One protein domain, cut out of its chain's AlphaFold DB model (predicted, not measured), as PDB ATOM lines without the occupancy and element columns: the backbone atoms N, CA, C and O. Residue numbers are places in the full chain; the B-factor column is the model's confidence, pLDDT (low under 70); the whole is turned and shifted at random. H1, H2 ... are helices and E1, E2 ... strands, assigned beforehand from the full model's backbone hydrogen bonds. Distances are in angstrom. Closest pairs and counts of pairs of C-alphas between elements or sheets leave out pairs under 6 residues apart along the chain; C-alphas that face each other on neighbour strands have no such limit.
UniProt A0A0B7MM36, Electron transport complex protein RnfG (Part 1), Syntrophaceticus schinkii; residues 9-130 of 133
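AT A GLANCE: This is residues 9 to 130 of the 133 residues of the protein "Electron transport complex protein RnfG (Part 1)" of Syntrophaceticus schinkii (UniProt A0A0B7MM36). A curled sheet of five strands, like part of a barrel, makes a head, and the last turns of one very long helix, H1, pack on one face of it while residues 9 to 44 stick out as a long arm. A short helix, H2, only grazes the sheet near E5. The 122 printed residues hold two named helices and five strands, in the order H1 E1 E2 E3 E4 E5 H2; the class is mixed, and the sheet, E1 - E2 - E3 - E4 - E5, is antiparallel. The whole is extended, with a radius of gyration of the C-alphas of 22.6 A and spans of 78 by 32 by 24 A, the length made by the arm.

HOW THE PARTS SIT: E1 (residues 62 to 65), E2 (73 to 77), E3 (80 to 91), E4 (96 to 103) and E5 (109 to 116) form a strongly twisted meander, each strand the antiparallel neighbour of the one before. Within hydrogen-bond range are N 64 and O 74 of the neighbours E1 and E2, at 2.9 A, N 75 and O 83 of E2 and E3, at 2.8 A, N 88 and O 99 of E3 and E4, at 2.8 A, and N 102 and O 111 of E4 and E5, at 2.8 A. H1 (residues 9 to 56) is on one face, two layers, with its residues 45 to 56; its closest C-alphas to E5 are Leu 56 and Lys 111, 6.2 A. H2 (residues 125 to 129) only grazes the sheet; the C-alphas of Ile 114 and Arg 128 are 6.5 A apart. H1 and H2 are apart. In H2 every O i to N i+4 pair is within hydrogen-bond range, in H1 42 of 44.

IN THESE COORDINATES: H1 runs 66.0 A from C-alpha 9 at (-38.791, -74.080, 2.421), with a kink of 31 degrees near residue 39. E3 is 34.1 A long, E4 21.2 A and E5 19.6 A. H2 ends with C-alpha 129 at (-35.011, -29.945, -42.525).

THE WHOLE: The C-alphas farthest apart are those of Gly 9 and Lys 80, 78.6 A. The printed part has no cut and no long link. Residues 9 to 10, 38 to 46 and 121 to 130 are under 70 in pLDDT.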
ATOM      1  N   GLY A   9     -37.520 -74.445   3.066       59.38
ATOM      2  CA  GLY A   9     -38.791 -74.080   2.421       59.38
ATOM      3  C   GLY A   9     -39.332 -72.720   2.865       59.38
ATOM      4  O   GLY A   9     -39.737 -71.925   2.023       59.38
ATOM      5  N   ASP A  10     -39.235 -72.409   4.160       65.56
ATOM      6  CA  ASP A  10     -39.678 -71.129   4.725       65.56
ATOM      7  C   ASP A  10     -38.829 -69.949   4.246       65.56
ATOM      8  O   ASP A  10     -39.358 -68.878   3.963       65.56
ATOM      9  N   SER A  11     -37.510 -70.124   4.126       73.88
ATOM     10  CA  SER A  11     -36.607 -69.058   3.673       73.88
ATOM     11  C   SER A  11     -36.763 -68.777   2.172       73.88
ATOM     12  O   SER A  11     -36.871 -67.623   1.761       73.88
ATOM     13  N   LEU A  12     -36.895 -69.827   1.350       79.94
ATOM     14  CA  LEU A  12     -37.205 -69.690  -0.078       79.94
ATOM     15  C   LEU A  12     -38.583 -69.057  -0.307       79.94
ATOM     16  O   LEU A  12     -38.712 -68.174  -1.153       79.94
ATOM     17  N   PHE A  13     -39.593 -69.455   0.472       82.88
ATOM     18  CA  PHE A  13     -40.930 -68.873   0.395       82.88
ATOM     19  C   PHE A  13     -40.948 -67.408   0.851       82.88
ATOM     20  O   PHE A  13     -41.565 -66.582   0.190       82.88
ATOM     21  N   LYS A  14     -40.219 -67.042   1.914       80.00
ATOM     22  CA  LYS A  14     -40.074 -65.644   2.367       80.00
ATOM     23  C   LYS A  14     -39.368 -64.764   1.335       80.00
ATOM     24  O   LYS A  14     -39.799 -63.636   1.108       80.00
ATOM     25  N   ILE A  15     -38.317 -65.269   0.686       87.56
ATOM     26  CA  ILE A  15     -37.625 -64.554  -0.398       87.56
ATOM     27  C   ILE A  15     -38.559 -64.381  -1.601       87.56
ATOM     28  O   ILE A  15     -38.678 -63.271  -2.122       87.56
ATOM     29  N   ALA A  16     -39.250 -65.449  -2.011       87.94
ATOM     30  CA  ALA A  16     -40.219 -65.399  -3.101       87.94
ATOM     31  C   ALA A  16     -41.348 -64.405  -2.796       87.94
ATOM     32  O   ALA A  16     -41.656 -63.559  -3.628       87.94
ATOM     33  N   LEU A  17     -41.890 -64.440  -1.577       89.62
ATOM     34  CA  LEU A  17     -42.938 -63.536  -1.117       89.62
ATOM     35  C   LEU A  17     -42.476 -62.075  -1.135       89.62
ATOM     36  O   LEU A  17     -43.197 -61.214  -1.633       89.62
ATOM     37  N   ASN A  18     -41.264 -61.790  -0.651       90.00
ATOM     38  CA  ASN A  18     -40.713 -60.436  -0.663       90.00
ATOM     39  C   ASN A  18     -40.519 -59.912  -2.097       90.00
ATOM     40  O   ASN A  18     -40.854 -58.764  -2.390       90.00
ATOM     41  N   LEU A  19     -40.047 -60.765  -3.014       90.50
ATOM     42  CA  LEU A  19     -39.921 -60.411  -4.427       90.50
ATOM     43  C   LEU A  19     -41.294 -60.176  -5.072       90.50
ATOM     44  O   LEU A  19     -41.464 -59.191  -5.784       90.50
ATOM     45  N   THR A  20     -42.290 -61.020  -4.789       93.88
ATOM     46  CA  THR A  20     -43.661 -60.840  -5.288       93.88
ATOM     47  C   THR A  20     -44.257 -59.519  -4.811       93.88
ATOM     48  O   THR A  20     -44.826 -58.786  -5.617       93.88
ATOM     49  N   VAL A  21     -44.080 -59.170  -3.534       94.62
ATOM     50  CA  VAL A  21     -44.539 -57.887  -2.984       94.62
ATOM     51  C   VAL A  21     -43.824 -56.718  -3.663       94.62
ATOM     52  O   VAL A  21     -44.484 -55.777  -4.100       94.62
ATOM     53  N   ALA A  22     -42.503 -56.796  -3.838       92.44
ATOM     54  CA  ALA A  22     -41.743 -55.769  -4.548       92.44
ATOM     55  C   ALA A  22     -42.211 -55.600  -6.008       92.44
ATOM     56  O   ALA A  22     -42.388 -54.473  -6.472       92.44
ATOM     57  N   CYS A  23     -42.476 -56.700  -6.720       94.06
ATOM     58  CA  CYS A  23     -43.005 -56.678  -8.084       94.06
ATOM     59  C   CYS A  23     -44.410 -56.067  -8.157       94.06
ATOM     60  O   CYS A  23     -44.680 -55.278  -9.062       94.06
ATOM     61  N   ILE A  24     -45.293 -56.390  -7.208       96.19
ATOM     62  CA  ILE A  24     -46.641 -55.809  -7.134       96.19
ATOM     63  C   ILE A  24     -46.553 -54.298  -6.907       96.19
ATOM     64  O   ILE A  24     -47.209 -53.537  -7.615       96.19
ATOM     65  N   ILE A  25     -45.705 -53.851  -5.975       95.81
ATOM     66  CA  ILE A  25     -45.501 -52.423  -5.700       95.81
ATOM     67  C   ILE A  25     -44.989 -51.706  -6.956       95.81
ATOM     68  O   ILE A  25     -45.534 -50.669  -7.334       95.81
ATOM     69  N   ALA A  26     -43.998 -52.276  -7.646       94.94
ATOM     70  CA  ALA A  26     -43.486 -51.717  -8.894       94.94
ATOM     71  C   ALA A  26     -44.568 -51.640  -9.987       94.94
ATOM     72  O   ALA A  26     -44.691 -50.615 -10.659       94.94
ATOM     73  N   GLY A  27     -45.391 -52.684 -10.130       94.81
ATOM     74  CA  GLY A  27     -46.510 -52.711 -11.072       94.81
ATOM     75  C   GLY A  27     -47.550 -51.627 -10.783       94.81
ATOM     76  O   GLY A  27     -47.959 -50.915 -11.698       94.81
ATOM     77  N   ILE A  28     -47.914 -51.436  -9.511       94.62
ATOM     78  CA  ILE A  28     -48.853 -50.388  -9.084       94.62
ATOM     79  C   ILE A  28     -48.306 -48.999  -9.425       94.62
ATOM     80  O   ILE A  28     -49.034 -48.176  -9.978       94.62
ATOM     81  N   ILE A  29     -47.021 -48.745  -9.150       93.00
ATOM     82  CA  ILE A  29     -46.381 -47.462  -9.470       93.00
ATOM     83  C   ILE A  29     -46.444 -47.197 -10.980       93.00
ATOM     84  O   ILE A  29     -46.889 -46.125 -11.392       93.00
ATOM     85  N   ILE A  30     -46.060 -48.173 -11.811       91.25
ATOM     86  CA  ILE A  30     -46.089 -48.030 -13.275       91.25
ATOM     87  C   ILE A  30     -47.525 -47.809 -13.774       91.25
ATOM     88  O   ILE A  30     -47.743 -46.934 -14.612       91.25
ATOM     89  N   SER A  31     -48.509 -48.542 -13.242       89.50
ATOM     90  CA  SER A  31     -49.921 -48.372 -13.608       89.50
ATOM     91  C   SER A  31     -50.448 -46.979 -13.283       89.50
ATOM     92  O   SER A  31     -51.111 -46.380 -14.126       89.50
ATOM     93  N   ILE A  32     -50.139 -46.439 -12.100       89.88
ATOM     94  CA  ILE A  32     -50.555 -45.082 -11.717       89.88
ATOM     95  C   ILE A  32     -49.906 -44.055 -12.649       89.88
ATOM     96  O   ILE A  32     -50.594 -43.195 -13.191       89.88
ATOM     97  N   VAL A  33     -48.597 -44.168 -12.892       86.44
ATOM     98  CA  VAL A  33     -47.880 -43.254 -13.796       86.44
ATOM     99  C   VAL A  33     -48.479 -43.292 -15.199       86.44
ATOM    100  O   VAL A  33     -48.713 -42.235 -15.785       86.44
ATOM    101  N   TYR A  34     -48.765 -44.481 -15.730       83.12
ATOM    102  CA  TYR A  34     -49.387 -44.622 -17.042       83.12
ATOM    103  C   TYR A  34     -50.783 -43.995 -17.073       83.12
ATOM    104  O   TYR A  34     -51.067 -43.221 -17.982       83.12
ATOM    105  N   TYR A  35     -51.612 -44.253 -16.056       83.44
ATOM    106  CA  TYR A  35     -52.963 -43.697 -15.959       83.44
ATOM    107  C   TYR A  35     -52.954 -42.161 -15.960       83.44
ATOM    108  O   TYR A  35     -53.696 -41.544 -16.713       83.44
ATOM    109  N   PHE A  36     -52.057 -41.535 -15.194       80.62
ATOM    110  CA  PHE A  36     -51.955 -40.072 -15.156       80.62
ATOM    111  C   PHE A  36     -51.275 -39.464 -16.393       80.62
ATOM    112  O   PHE A  36     -51.571 -38.329 -16.764       80.62
ATOM    113  N   THR A  37     -50.352 -40.182 -17.037       78.44
ATOM    114  CA  THR A  37     -49.593 -39.657 -18.188       78.44
ATOM    115  C   THR A  37     -50.340 -39.848 -19.512       78.44
ATOM    116  O   THR A  37     -50.146 -39.058 -20.438       78.44
ATOM    117  N   ALA A  38     -51.198 -40.867 -19.616       69.12
ATOM    118  CA  ALA A  38     -51.918 -41.202 -20.844       69.12
ATOM    119  C   ALA A  38     -52.803 -40.046 -21.335       69.12
ATOM    120  O   ALA A  38     -52.740 -39.688 -22.512       69.12
ATOM    121  N   ASP A  39     -53.542 -39.394 -20.436       62.69
ATOM    122  CA  ASP A  39     -54.449 -38.303 -20.815       62.69
ATOM    123  C   ASP A  39     -53.692 -37.059 -21.311       62.69
ATOM    124  O   ASP A  39     -54.082 -36.419 -22.292       62.69
ATOM    125  N   ILE A  40     -52.545 -36.752 -20.696       64.94
ATOM    126  CA  ILE A  40     -51.682 -35.629 -21.097       64.94
ATOM    127  C   ILE A  40     -51.055 -35.894 -22.472       64.94
ATOM    128  O   ILE A  40     -50.924 -34.974 -23.286       64.94
ATOM    129  N   ALA A  41     -50.674 -37.142 -22.751       65.38
ATOM    130  CA  ALA A  41     -50.082 -37.523 -24.028       65.38
ATOM    131  C   ALA A  41     -51.066 -37.332 -25.193       65.38
ATOM    132  O   ALA A  41     -50.684 -36.778 -26.225       65.38
ATOM    133  N   ILE A  42     -52.334 -37.712 -25.009       67.44
ATOM    134  CA  ILE A  42     -53.367 -37.597 -26.049       67.44
ATOM    135  C   ILE A  42     -53.688 -36.126 -26.339       67.44
ATOM    136  O   ILE A  42     -53.696 -35.713 -27.503       67.44
ATOM    137  N   ALA A  43     -53.887 -35.311 -25.298       68.12
ATOM    138  CA  ALA A  43     -54.183 -33.886 -25.463       68.12
ATOM    139  C   ALA A  43     -53.038 -33.150 -26.176       68.12
ATOM    140  O   ALA A  43     -53.259 -32.391 -27.124       68.12
ATOM    141  N   LYS A  44     -51.795 -33.441 -25.778       67.06
ATOM    142  CA  LYS A  44     -50.614 -32.855 -26.411       67.06
ATOM    143  C   LYS A  44     -50.459 -33.311 -27.856       67.06
ATOM    144  O   LYS A  44     -50.056 -32.517 -28.699       67.06
ATOM    145  N   GLN A  45     -50.805 -34.554 -28.176       67.88
ATOM    146  CA  GLN A  45     -50.730 -35.058 -29.544       67.88
ATOM    147  C   GLN A  45     -51.757 -34.392 -30.468       67.88
ATOM    148  O   GLN A  45     -51.414 -34.037 -31.596       67.88
ATOM    149  N   ALA A  46     -52.980 -34.138 -29.994       69.31
ATOM    150  CA  ALA A  46     -53.989 -33.401 -30.758       69.31
ATOM    151  C   ALA A  46     -53.578 -31.936 -31.007       69.31
ATOM    152  O   ALA A  46     -53.744 -31.414 -32.118       69.31
ATOM    153  N   GLU A  47     -52.982 -31.283 -30.006       73.69
ATOM    154  CA  GLU A  47     -52.426 -29.935 -30.155       73.69
ATOM    155  C   GLU A  47     -51.269 -29.921 -31.161       73.69
ATOM    156  O   GLU A  47     -51.274 -29.122 -32.098       73.69
ATOM    157  N   LEU A  48     -50.319 -30.852 -31.029       70.31
ATOM    158  CA  LEU A  48     -49.187 -30.990 -31.947       70.31
ATOM    159  C   LEU A  48     -49.644 -31.261 -33.381       70.31
ATOM    160  O   LEU A  48     -49.077 -30.684 -34.305       70.31
ATOM    161  N   ASN A  49     -50.690 -32.066 -33.575       72.38
ATOM    162  CA  ASN A  49     -51.275 -32.293 -34.893       72.38
ATOM    163  C   ASN A  49     -51.867 -30.997 -35.454       72.38
ATOM    164  O   ASN A  49     -51.586 -30.635 -36.592       72.38
ATOM    165  N   THR A  50     -52.601 -30.233 -34.644       77.12
ATOM    166  CA  THR A  50     -53.175 -28.947 -35.069       77.12
ATOM    167  C   THR A  50     -52.090 -27.927 -35.424       77.12
ATOM    168  O   THR A  50     -52.188 -27.217 -36.428       77.12
ATOM    169  N   LEU A  51     -51.022 -27.865 -34.627       78.69
ATOM    170  CA  LEU A  51     -49.852 -27.031 -34.900       78.69
ATOM    171  C   LEU A  51     -49.109 -27.499 -36.155       78.69
ATOM    172  O   LEU A  51     -48.652 -26.669 -36.938       78.69
ATOM    173  N   ALA A  52     -49.007 -28.810 -36.377       80.50
ATOM    174  CA  ALA A  52     -48.402 -29.376 -37.574       80.50
ATOM    175  C   ALA A  52     -49.175 -28.964 -38.831       80.50
ATOM    176  O   ALA A  52     -48.540 -28.513 -39.780       80.50
ATOM    177  N   LEU A  53     -50.515 -29.016 -38.818       84.31
ATOM    178  CA  LEU A  53     -51.348 -28.537 -39.931       84.31
ATOM    179  C   LEU A  53     -51.083 -27.051 -40.228       84.31
ATOM    180  O   LEU A  53     -50.791 -26.691 -41.369       84.31
ATOM    181  N   LYS A  54     -51.084 -26.208 -39.184       84.75
ATOM    182  CA  LYS A  54     -50.824 -24.761 -39.294       84.75
ATOM    183  C   LYS A  54     -49.435 -24.432 -39.837       84.75
ATOM    184  O   LYS A  54     -49.290 -23.554 -40.680       84.75
ATOM    185  N   ASN A  55     -48.412 -25.145 -39.377       84.81
ATOM    186  CA  ASN A  55     -47.036 -24.964 -39.847       84.81
ATOM    187  C   ASN A  55     -46.819 -25.495 -41.271       84.81
ATOM    188  O   ASN A  55     -45.858 -25.097 -41.945       84.81
ATOM    189  N   LEU A  56     -47.671 -26.421 -41.711       86.69
ATOM    190  CA  LEU A  56     -47.590 -27.035 -43.024       86.69
ATOM    191  C   LEU A  56     -48.192 -26.135 -44.110       86.69
ATOM    192  O   LEU A  56     -47.597 -26.026 -45.179       86.69
ATOM    193  N   VAL A  57     -49.312 -25.463 -43.822       88.88
ATOM    194  CA  VAL A  57     -50.020 -24.578 -44.766       88.88
ATOM    195  C   VAL A  57     -50.343 -23.234 -44.107       88.88
ATOM    196  O   VAL A  57     -51.493 -22.870 -43.912       88.88
ATOM    197  N   THR A  58     -49.319 -22.444 -43.786       87.75
ATOM    198  CA  THR A  58     -49.446 -21.178 -43.029       87.75
ATOM    199  C   THR A  58     -50.416 -20.150 -43.619       87.75
ATOM    200  O   THR A  58     -50.826 -19.219 -42.936       87.75
ATOM    201  N   GLU A  59     -50.760 -20.287 -44.897       87.81
ATOM    202  CA  GLU A  59     -51.652 -19.383 -45.618       87.81
ATOM    203  C   GLU A  59     -53.141 -19.686 -45.415       87.81
ATOM    204  O   GLU A  59     -53.965 -18.834 -45.749       87.81
ATOM    205  N   ALA A  60     -53.484 -20.877 -44.916       90.50
ATOM    206  CA  ALA A  60     -54.859 -21.303 -44.691       90.50
ATOM    207  C   ALA A  60     -55.412 -20.761 -43.363       90.50
ATOM    208  O   ALA A  60     -54.733 -20.811 -42.333       90.50
ATOM    209  N   ASP A  61     -56.658 -20.285 -43.380       91.44
ATOM    210  CA  ASP A  61     -57.403 -19.848 -42.195       91.44
ATOM    211  C   ASP A  61     -58.259 -20.971 -41.592       91.44
ATOM    212  O   ASP A  61     -58.569 -20.929 -40.399       91.44
ATOM    213  N   GLN A  62     -58.585 -22.007 -42.371       90.25
ATOM    214  CA  GLN A  62     -59.401 -23.125 -41.907       90.25
ATOM    215  C   GLN A  62     -58.854 -24.485 -42.362       90.25
ATOM    216  O   GLN A  62     -58.328 -24.635 -43.464       90.25
ATOM    217  N   TYR A  63     -58.987 -25.473 -41.472       91.88
ATOM    218  CA  TYR A  63     -58.571 -26.859 -41.675       91.88
ATOM    219  C   TYR A  63     -59.744 -27.780 -41.363       91.88
ATOM    220  O   TYR A  63     -60.171 -27.847 -40.209       91.88
ATOM    221  N   THR A  64     -60.255 -28.484 -42.367       91.12
ATOM    222  CA  THR A  64     -61.457 -29.315 -42.222       91.12
ATOM    223  C   THR A  64     -61.114 -30.774 -42.509       91.12
ATOM    224  O   THR A  64     -60.487 -31.044 -43.534       91.12
ATOM    225  N   PRO A  65     -61.483 -31.728 -41.634       92.31
ATOM    226  CA  PRO A  65     -61.271 -33.144 -41.906       92.31
ATOM    227  C   PRO A  65     -62.056 -33.583 -43.149       92.31
ATOM    228  O   PRO A  65     -63.145 -33.078 -43.419       92.31
ATOM    229  N   VAL A  66     -61.493 -34.514 -43.916       91.44
ATOM    230  CA  VAL A  66     -62.154 -35.072 -45.102       91.44
ATOM    231  C   VAL A  66     -62.984 -36.288 -44.700       91.44
ATOM    232  O   VAL A  66     -62.450 -37.269 -44.180       91.44
ATOM    233  N   ASP A  67     -64.282 -36.248 -44.992       89.50
ATOM    234  CA  ASP A  67     -65.195 -37.350 -44.691       89.50
ATOM    235  C   ASP A  67     -64.744 -38.663 -45.346       89.50
ATOM    236  O   ASP A  67     -64.370 -38.719 -46.521       89.50
ATOM    237  N   GLY A  68     -64.766 -39.740 -44.560       88.56
ATOM    238  CA  GLY A  68     -64.358 -41.073 -45.007       88.56
ATOM    239  C   GLY A  68     -62.846 -41.265 -45.172       88.56
ATOM    240  O   GLY A  68     -62.429 -42.337 -45.616       88.56
ATOM    241  N   LYS A  69     -62.014 -40.273 -44.817       88.12
ATOM    242  CA  LYS A  69     -60.550 -40.383 -44.859       88.12
ATOM    243  C   LYS A  69     -59.906 -39.912 -43.558       88.12
ATOM    244  O   LYS A  69     -59.699 -38.723 -43.330       88.12
ATOM    245  N   GLU A  70     -59.533 -40.869 -42.718       87.00
ATOM    246  CA  GLU A  70     -58.865 -40.586 -41.449       87.00
ATOM    247  C   GLU A  70     -57.512 -39.885 -41.664       87.00
ATOM    248  O   GLU A  70     -56.698 -40.300 -42.491       87.00
ATOM    249  N   GLY A  71     -57.280 -38.794 -40.930       86.19
ATOM    250  CA  GLY A  71     -56.039 -38.017 -40.988       86.19
ATOM    251  C   GLY A  71     -55.884 -37.114 -42.217       86.19
ATOM    252  O   GLY A  71     -54.856 -36.449 -42.340       86.19
ATOM    253  N   TRP A  72     -56.875 -37.068 -43.113       92.38
ATOM    254  CA  TRP A  72     -56.891 -36.148 -44.251       92.38
ATOM    255  C   TRP A  72     -57.578 -34.840 -43.876       92.38
ATOM    256  O   TRP A  72     -58.648 -34.846 -43.265       92.38
ATOM    257  N   TYR A  73     -57.005 -33.724 -44.316       93.06
ATOM    258  CA  TYR A  73     -57.568 -32.396 -44.093       93.06
ATOM    259  C   TYR A  73     -57.562 -31.573 -45.378       93.06
ATOM    260  O   TYR A  73     -56.636 -31.661 -46.185       93.06
ATOM    261  N   THR A  74     -58.571 -30.732 -45.561       93.56
ATOM    262  CA  THR A  74     -58.518 -29.621 -46.510       93.56
ATOM    263  C   THR A  74     -58.061 -28.367 -45.784       93.56
ATOM    264  O   THR A  74     -58.503 -28.091 -44.674       93.56
ATOM    265  N   ALA A  75     -57.161 -27.619 -46.409       94.12
ATOM    266  CA  ALA A  75     -56.715 -26.315 -45.955       94.12
ATOM    267  C   ALA A  75     -57.304 -25.264 -46.902       94.12
ATOM    268  O   ALA A  75     -57.072 -25.311 -48.118       94.12
ATOM    269  N   THR A  76     -58.094 -24.338 -46.366       93.25
ATOM    270  CA  THR A  76     -58.753 -23.274 -47.133       93.25
ATOM    271  C   THR A  76     -58.279 -21.901 -46.663       93.25
ATOM    272  O   THR A  76     -57.866 -21.748 -45.517       93.25
ATOM    273  N   LYS A  77     -58.282 -20.928 -47.582       94.38
ATOM    274  CA  LYS A  77     -58.031 -19.503 -47.340       94.38
ATOM    275  C   LYS A  77     -59.248 -18.696 -47.784       94.38
ATOM    276  O   LYS A  77     -59.501 -18.608 -48.989       94.38
ATOM    277  N   GLY A  78     -60.017 -18.134 -46.853       91.19
ATOM    278  CA  GLY A  78     -61.221 -17.354 -47.174       91.19
ATOM    279  C   GLY A  78     -62.245 -18.157 -47.985       91.19
ATOM    280  O   GLY A  78     -62.814 -17.653 -48.952       91.19
ATOM    281  N   GLY A  79     -62.402 -19.444 -47.660       89.44
ATOM    282  CA  GLY A  79     -63.299 -20.372 -48.361       89.44
ATOM    283  C   GLY A  79     -62.748 -20.967 -49.664       89.44
ATOM    284  O   GLY A  79     -63.365 -21.874 -50.221       89.44
ATOM    285  N   LYS A  80     -61.579 -20.530 -50.152       93.38
ATOM    286  CA  LYS A  80     -60.920 -21.131 -51.320       93.38
ATOM    287  C   LYS A  80     -59.949 -22.224 -50.886       93.38
ATOM    288  O   LYS A  80     -59.114 -21.995 -50.019       93.38
ATOM    289  N   LEU A  81     -60.010 -23.391 -51.516       93.25
ATOM    290  CA  LEU A  81     -59.043 -24.465 -51.290       93.25
ATOM    291  C   LEU A  81     -57.624 -24.023 -51.684       93.25
ATOM    292  O   LEU A  81     -57.400 -23.606 -52.822       93.25
ATOM    293  N   VAL A  82     -56.682 -24.149 -50.748       94.81
ATOM    294  CA  VAL A  82     -55.257 -23.853 -50.971       94.81
ATOM    295  C   VAL A  82     -54.372 -25.095 -50.891       94.81
ATOM    296  O   VAL A  82     -53.354 -25.135 -51.577       94.81
ATOM    297  N   ALA A  83     -54.760 -26.122 -50.126       94.69
ATOM    298  CA  ALA A  83     -54.060 -27.406 -50.114       94.69
ATOM    299  C   ALA A  83     -54.919 -28.557 -49.568       94.69
ATOM    300  O   ALA A  83     -55.848 -28.355 -48.786       94.69
ATOM    301  N   TYR A  84     -54.545 -29.781 -49.926       94.12
ATOM    302  CA  TYR A  84     -54.919 -31.016 -49.250       94.12
ATOM    303  C   TYR A  84     -53.761 -31.477 -48.376       94.12
ATOM    304  O   TYR A  84     -52.631 -31.562 -48.845       94.12
ATOM    305  N   ILE A  85     -54.030 -31.805 -47.121       94.12
ATOM    306  CA  ILE A  85     -53.050 -32.381 -46.208       94.12
ATOM    307  C   ILE A  85     -53.353 -33.865 -46.077       94.12
ATOM    308  O   ILE A  85     -54.444 -34.244 -45.649       94.12
ATOM    309  N   VAL A  86     -52.390 -34.696 -46.466       93.38
ATOM    310  CA  VAL A  86     -52.541 -36.149 -46.533       93.38
ATOM    311  C   VAL A  86     -51.513 -36.845 -45.635       93.38
ATOM    312  O   VAL A  86     -50.348 -36.436 -45.615       93.38
ATOM    313  N   PRO A  87     -51.906 -37.892 -44.892       92.19
ATOM    314  CA  PRO A  87     -50.974 -38.743 -44.180       92.19
ATOM    315  C   PRO A  87     -50.186 -39.594 -45.176       92.19
ATOM    316  O   PRO A  87     -50.737 -40.147 -46.130       92.19
ATOM    317  N   ALA A  88     -48.886 -39.704 -44.938       90.81
ATOM    318  CA  ALA A  88     -47.981 -40.556 -45.685       90.81
ATOM    319  C   ALA A  88     -47.061 -41.308 -44.721       90.81
ATOM    320  O   ALA A  88     -46.684 -40.808 -43.657       90.81
ATOM    321  N   GLU A  89     -46.685 -42.518 -45.117       90.31
ATOM    322  CA  GLU A  89     -45.747 -43.355 -44.383       90.31
ATOM    323  C   GLU A  89     -44.633 -43.803 -45.324       90.31
ATOM    324  O   GLU A  89     -44.874 -44.169 -46.476       90.31
ATOM    325  N   SER A  90     -43.399 -43.762 -44.832       86.31
ATOM    326  CA  SER A  90     -42.234 -44.292 -45.536       86.31
ATOM    327  C   SER A  90     -41.426 -45.197 -44.615       86.31
ATOM    328  O   SER A  90     -41.507 -45.095 -43.392       86.31
ATOM    329  N   LYS A  91     -40.641 -46.105 -45.190       86.75
ATOM    330  CA  LYS A  91     -39.786 -47.011 -44.421       86.75
ATOM    331  C   LYS A  91     -38.442 -46.340 -44.118       86.75
ATOM    332  O   LYS A  91     -37.689 -46.051 -45.044       86.75
ATOM    333  N   GLY A  92     -38.146 -46.124 -42.838       83.56
ATOM    334  CA  GLY A  92     -36.839 -45.701 -42.328       83.56
ATOM    335  C   GLY A  92     -35.984 -46.874 -41.838       83.56
ATOM    336  O   GLY A  92     -36.405 -48.035 -41.879       83.56
ATOM    337  N   TYR A  93     -34.783 -46.570 -41.347       81.50
ATOM    338  CA  TYR A  93     -33.861 -47.557 -40.775       81.50
ATOM    339  C   TYR A  93     -34.325 -48.039 -39.396       81.50
ATOM    340  O   TYR A  93     -34.230 -49.227 -39.092       81.50
ATOM    341  N   GLY A  94     -34.862 -47.132 -38.577       81.19
ATOM    342  CA  GLY A  94     -35.401 -47.425 -37.246       81.19
ATOM    343  C   GLY A  94     -36.861 -47.897 -37.244       81.19
ATOM    344  O   GLY A  94     -37.425 -48.140 -36.176       81.19
ATOM    345  N   GLY A  95     -37.494 -48.004 -38.418       86.12
ATOM    346  CA  GLY A  95     -38.910 -48.349 -38.576       86.12
ATOM    347  C   GLY A  95     -39.673 -47.360 -39.466       86.12
ATOM    348  O   GLY A  95     -39.053 -46.581 -40.190       86.12
ATOM    349  N   PRO A  96     -41.017 -47.393 -39.460       87.06
ATOM    350  CA  PRO A  96     -41.825 -46.484 -40.266       87.06
ATOM    351  C   PRO A  96     -41.664 -45.023 -39.819       87.06
ATOM    352  O   PRO A  96     -41.572 -44.721 -38.628       87.06
ATOM    353  N   ILE A  97     -41.649 -44.119 -40.795       87.12
ATOM    354  CA  ILE A  97     -41.634 -42.667 -40.627       87.12
ATOM    355  C   ILE A  97     -43.007 -42.155 -41.053       87.12
ATOM    356  O   ILE A  97     -43.356 -42.221 -42.235       87.12
ATOM    357  N   LYS A  98     -43.771 -41.633 -40.091       88.62
ATOM    358  CA  LYS A  98     -45.098 -41.057 -40.325       88.62
ATOM    359  C   LYS A  98     -44.980 -39.562 -40.559       88.62
ATOM    360  O   LYS A  98     -44.333 -38.849 -39.787       88.62
ATOM    361  N   MET A  99     -45.632 -39.077 -41.602       89.38
ATOM    362  CA  MET A  99     -45.544 -37.691 -42.042       89.38
ATOM    363  C   MET A  99     -46.877 -37.191 -42.598       89.38
ATOM    364  O   MET A  99     -47.713 -37.972 -43.043       89.38
ATOM    365  N   LEU A 100     -47.065 -35.874 -42.567       91.06
ATOM    366  CA  LEU A 100     -48.132 -35.186 -43.288       91.06
ATOM    367  C   LEU A 100     -47.533 -34.468 -44.488       91.06
ATOM    368  O   LEU A 100     -46.471 -33.852 -44.376       91.06
ATOM    369  N   VAL A 101     -48.230 -34.519 -45.613       92.62
ATOM    370  CA  VAL A 101     -47.824 -33.891 -46.870       92.62
ATOM    371  C   VAL A 101     -48.922 -32.936 -47.309       92.62
ATOM    372  O   VAL A 101     -50.075 -33.337 -47.421       92.62
ATOM    373  N   ALA A 102     -48.576 -31.674 -47.553       93.38
ATOM    374  CA  ALA A 102     -49.467 -30.699 -48.161       93.38
ATOM    375  C   ALA A 102     -49.305 -30.732 -49.679       93.38
ATOM    376  O   ALA A 102     -48.201 -30.568 -50.203       93.38
ATOM    377  N   VAL A 103     -50.419 -30.912 -50.371       93.94
ATOM    378  CA  VAL A 103     -50.524 -30.977 -51.825       93.94
ATOM    379  C   VAL A 103     -51.409 -29.829 -52.289       93.94
ATOM    380  O   VAL A 103     -52.539 -29.688 -51.827       93.94
ATOM    381  N   GLY A 104     -50.899 -28.989 -53.180       93.00
ATOM    382  CA  GLY A 104     -51.641 -27.883 -53.767       93.00
ATOM    383  C   GLY A 104     -52.756 -28.363 -54.706       93.00
ATOM    384  O   GLY A 104     -52.761 -29.516 -55.144       93.00
ATOM    385  N   PRO A 105     -53.705 -27.480 -55.063       90.31
ATOM    386  CA  PRO A 105     -54.778 -27.793 -56.009       90.31
ATOM    387  C   PRO A 105     -54.270 -28.116 -57.427       90.31
ATOM    388  O   PRO A 105     -55.013 -28.674 -58.227       90.31
ATOM    389  N   ASP A 106     -53.014 -27.794 -57.744       90.81
ATOM    390  CA  ASP A 106     -52.321 -28.152 -58.986       90.81
ATOM    391  C   ASP A 106     -51.600 -29.514 -58.914       90.81
ATOM    392  O   ASP A 106     -50.805 -29.841 -59.795       90.81
ATOM    393  N   ASN A 107     -51.880 -30.315 -57.880       86.62
ATOM    394  CA  ASN A 107     -51.247 -31.604 -57.580       86.62
ATOM    395  C   ASN A 107     -49.740 -31.527 -57.286       86.62
ATOM    396  O   ASN A 107     -49.057 -32.555 -57.306       86.62
ATOM    397  N   LYS A 108     -49.199 -30.341 -56.985       88.88
ATOM    398  CA  LYS A 108     -47.805 -30.205 -56.549       88.88
ATOM    399  C   LYS A 108     -47.682 -30.357 -55.044       88.88
ATOM    400  O   LYS A 108     -48.514 -29.873 -54.284       88.88
ATOM    401  N   ILE A 109     -46.610 -31.002 -54.603       89.44
ATOM    402  CA  ILE A 109     -46.278 -31.077 -53.182       89.44
ATOM    403  C   ILE A 109     -45.740 -29.712 -52.755       89.44
ATOM    404  O   ILE A 109     -44.740 -29.250 -53.295       89.44
ATOM    405  N   LEU A 110     -46.401 -29.082 -51.787       88.69
ATOM    406  CA  LEU A 110     -46.002 -27.781 -51.251       88.69
ATOM    407  C   LEU A 110     -44.979 -27.954 -50.130       88.69
ATOM    408  O   LEU A 110     -43.944 -27.296 -50.093       88.69
ATOM    409  N   LYS A 111     -45.289 -28.839 -49.177       89.31
ATOM    410  CA  LYS A 111     -44.500 -29.035 -47.961       89.31
ATOM    411  C   LYS A 111     -44.825 -30.381 -47.333       89.31
ATOM    412  O   LYS A 111     -45.881 -30.954 -47.586       89.31
ATOM    413  N   TYR A 112     -43.951 -30.867 -46.463       89.12
ATOM    414  CA  TYR A 112     -44.237 -32.003 -45.597       89.12
ATOM    415  C   TYR A 112     -43.722 -31.747 -44.178       89.12
ATOM    416  O   TYR A 112     -42.881 -30.876 -43.951       89.12
ATOM    417  N   THR A 113     -44.238 -32.497 -43.211       86.12
ATOM    418  CA  THR A 113     -43.749 -32.497 -41.831       86.12
ATOM    419  C   THR A 113     -43.757 -33.913 -41.275       86.12
ATOM    420  O   THR A 113     -44.659 -34.697 -41.568       86.12
ATOM    421  N   ILE A 114     -42.741 -34.257 -40.487       85.75
ATOM    422  CA  ILE A 114     -42.609 -35.579 -39.865       85.75
ATOM    423  C   ILE A 114     -43.316 -35.544 -38.509       85.75
ATOM    424  O   ILE A 114     -42.949 -34.744 -37.650       85.75
ATOM    425  N   LEU A 115     -44.304 -36.421 -38.320       83.38
ATOM    426  CA  LEU A 115     -45.044 -36.571 -37.064       83.38
ATOM    427  C   LEU A 115     -44.320 -37.510 -36.099       83.38
ATOM    428  O   LEU A 115     -44.173 -37.207 -34.918       83.38
ATOM    429  N   GLU A 116     -43.853 -38.649 -36.609       83.69
ATOM    430  CA  GLU A 116     -43.239 -39.699 -35.802       83.69
ATOM    431  C   GLU A 116     -42.106 -40.362 -36.585       83.69
ATOM    432  O   GLU A 116     -42.236 -40.671 -37.772       83.69
ATOM    433  N   SER A 117     -40.974 -40.566 -35.917       84.12
ATOM    434  CA  SER A 117     -39.812 -41.247 -36.476       84.12
ATOM    435  C   SER A 117     -38.948 -41.796 -35.344       84.12
ATOM    436  O   SER A 117     -38.776 -41.132 -34.320       84.12
ATOM    437  N   LYS A 118     -38.391 -42.994 -35.547       84.00
ATOM    438  CA  LYS A 118     -37.450 -43.665 -34.633       84.00
ATOM    439  C   LYS A 118     -36.004 -43.610 -35.135       84.00
ATOM    440  O   LYS A 118     -35.173 -44.416 -34.729       84.00
ATOM    441  N   GLU A 119     -35.712 -42.691 -36.052       78.88
ATOM    442  CA  GLU A 119     -34.362 -42.506 -36.573       78.88
ATOM    443  C   GLU A 119     -33.426 -41.957 -35.491       78.88
ATOM    444  O   GLU A 119     -33.830 -41.191 -34.611       78.88
ATOM    445  N   THR A 120     -32.151 -42.325 -35.583       75.75
ATOM    446  CA  THR A 120     -31.119 -41.836 -34.669       75.75
ATOM    447  C   THR A 120     -30.977 -40.309 -34.792       75.75
ATOM    448  O   THR A 120     -30.792 -39.812 -35.915       75.75
ATOM    449  N   PRO A 121     -31.019 -39.553 -33.671       69.56
ATOM    450  CA  PRO A 121     -30.794 -38.108 -33.676       69.56
ATOM    451  C   PRO A 121     -29.481 -37.741 -34.383       69.56
ATOM    452  O   PRO A 121     -28.468 -38.419 -34.208       69.56
ATOM    453  N   GLY A 122     -29.484 -36.690 -35.202       68.94
ATOM    454  CA  GLY A 122     -28.325 -36.234 -35.974       68.94
ATOM    455  C   GLY A 122     -28.140 -36.903 -37.341       68.94
ATOM    456  O   GLY A 122     -27.667 -36.244 -38.267       68.94
ATOM    457  N   LEU A 123     -28.550 -38.166 -37.522       65.06
ATOM    458  CA  LEU A 123     -28.396 -38.874 -38.805       65.06
ATOM    459  C   LEU A 123     -29.632 -38.714 -39.708       65.06
ATOM    460  O   LEU A 123     -29.498 -38.399 -40.891       65.06
ATOM    461  N   GLY A 124     -30.835 -38.851 -39.139       59.81
ATOM    462  CA  GLY A 124     -32.111 -38.707 -39.860       59.81
ATOM    463  C   GLY A 124     -32.616 -37.264 -40.007       59.81
ATOM    464  O   GLY A 124     -33.606 -37.011 -40.693       59.81
ATOM    465  N   ASP A 125     -31.944 -36.286 -39.393       62.72
ATOM    466  CA  ASP A 125     -32.453 -34.909 -39.289       62.72
ATOM    467  C   ASP A 125     -32.494 -34.149 -40.619       62.72
ATOM    468  O   ASP A 125     -33.242 -33.177 -40.753       62.72
ATOM    469  N   LYS A 126     -31.760 -34.607 -41.641       59.84
ATOM    470  CA  LYS A 126     -31.838 -34.023 -42.990       59.84
ATOM    471  C   LYS A 126     -33.241 -34.149 -43.585       59.84
ATOM    472  O   LYS A 126     -33.719 -33.199 -44.199       59.84
ATOM    473  N   ALA A 127     -33.930 -35.263 -43.331       59.00
ATOM    474  CA  ALA A 127     -35.313 -35.450 -43.765       59.00
ATOM    475  C   ALA A 127     -36.280 -34.500 -43.040       59.00
ATOM    476  O   ALA A 127     -37.317 -34.156 -43.587       59.00
ATOM    477  N   ARG A 128     -35.940 -34.024 -41.837       58.81
ATOM    478  CA  ARG A 128     -36.762 -33.082 -41.060       58.81
ATOM    479  C   ARG A 128     -36.569 -31.620 -41.498       58.81
ATOM    480  O   ARG A 128     -37.437 -30.793 -41.251       58.81
ATOM    481  N   LYS A 129     -35.429 -31.305 -42.130       54.16
ATOM    482  CA  LYS A 129     -35.011 -29.945 -42.525       54.16
ATOM    483  C   LYS A 129     -35.171 -29.615 -44.010       54.16
ATOM    484  O   LYS A 129     -34.925 -28.469 -44.376       54.16
ATOM    485  N   SER A 130     -35.535 -30.570 -44.868       48.50
ATOM    486  CA  SER A 130     -35.653 -30.298 -46.303       48.50
ATOM    487  C   SER A 130     -36.935 -29.521 -46.596       48.50
ATOM    488  O   SER A 130     -37.994 -30.091 -46.841       48.50
TER     489      SER A 130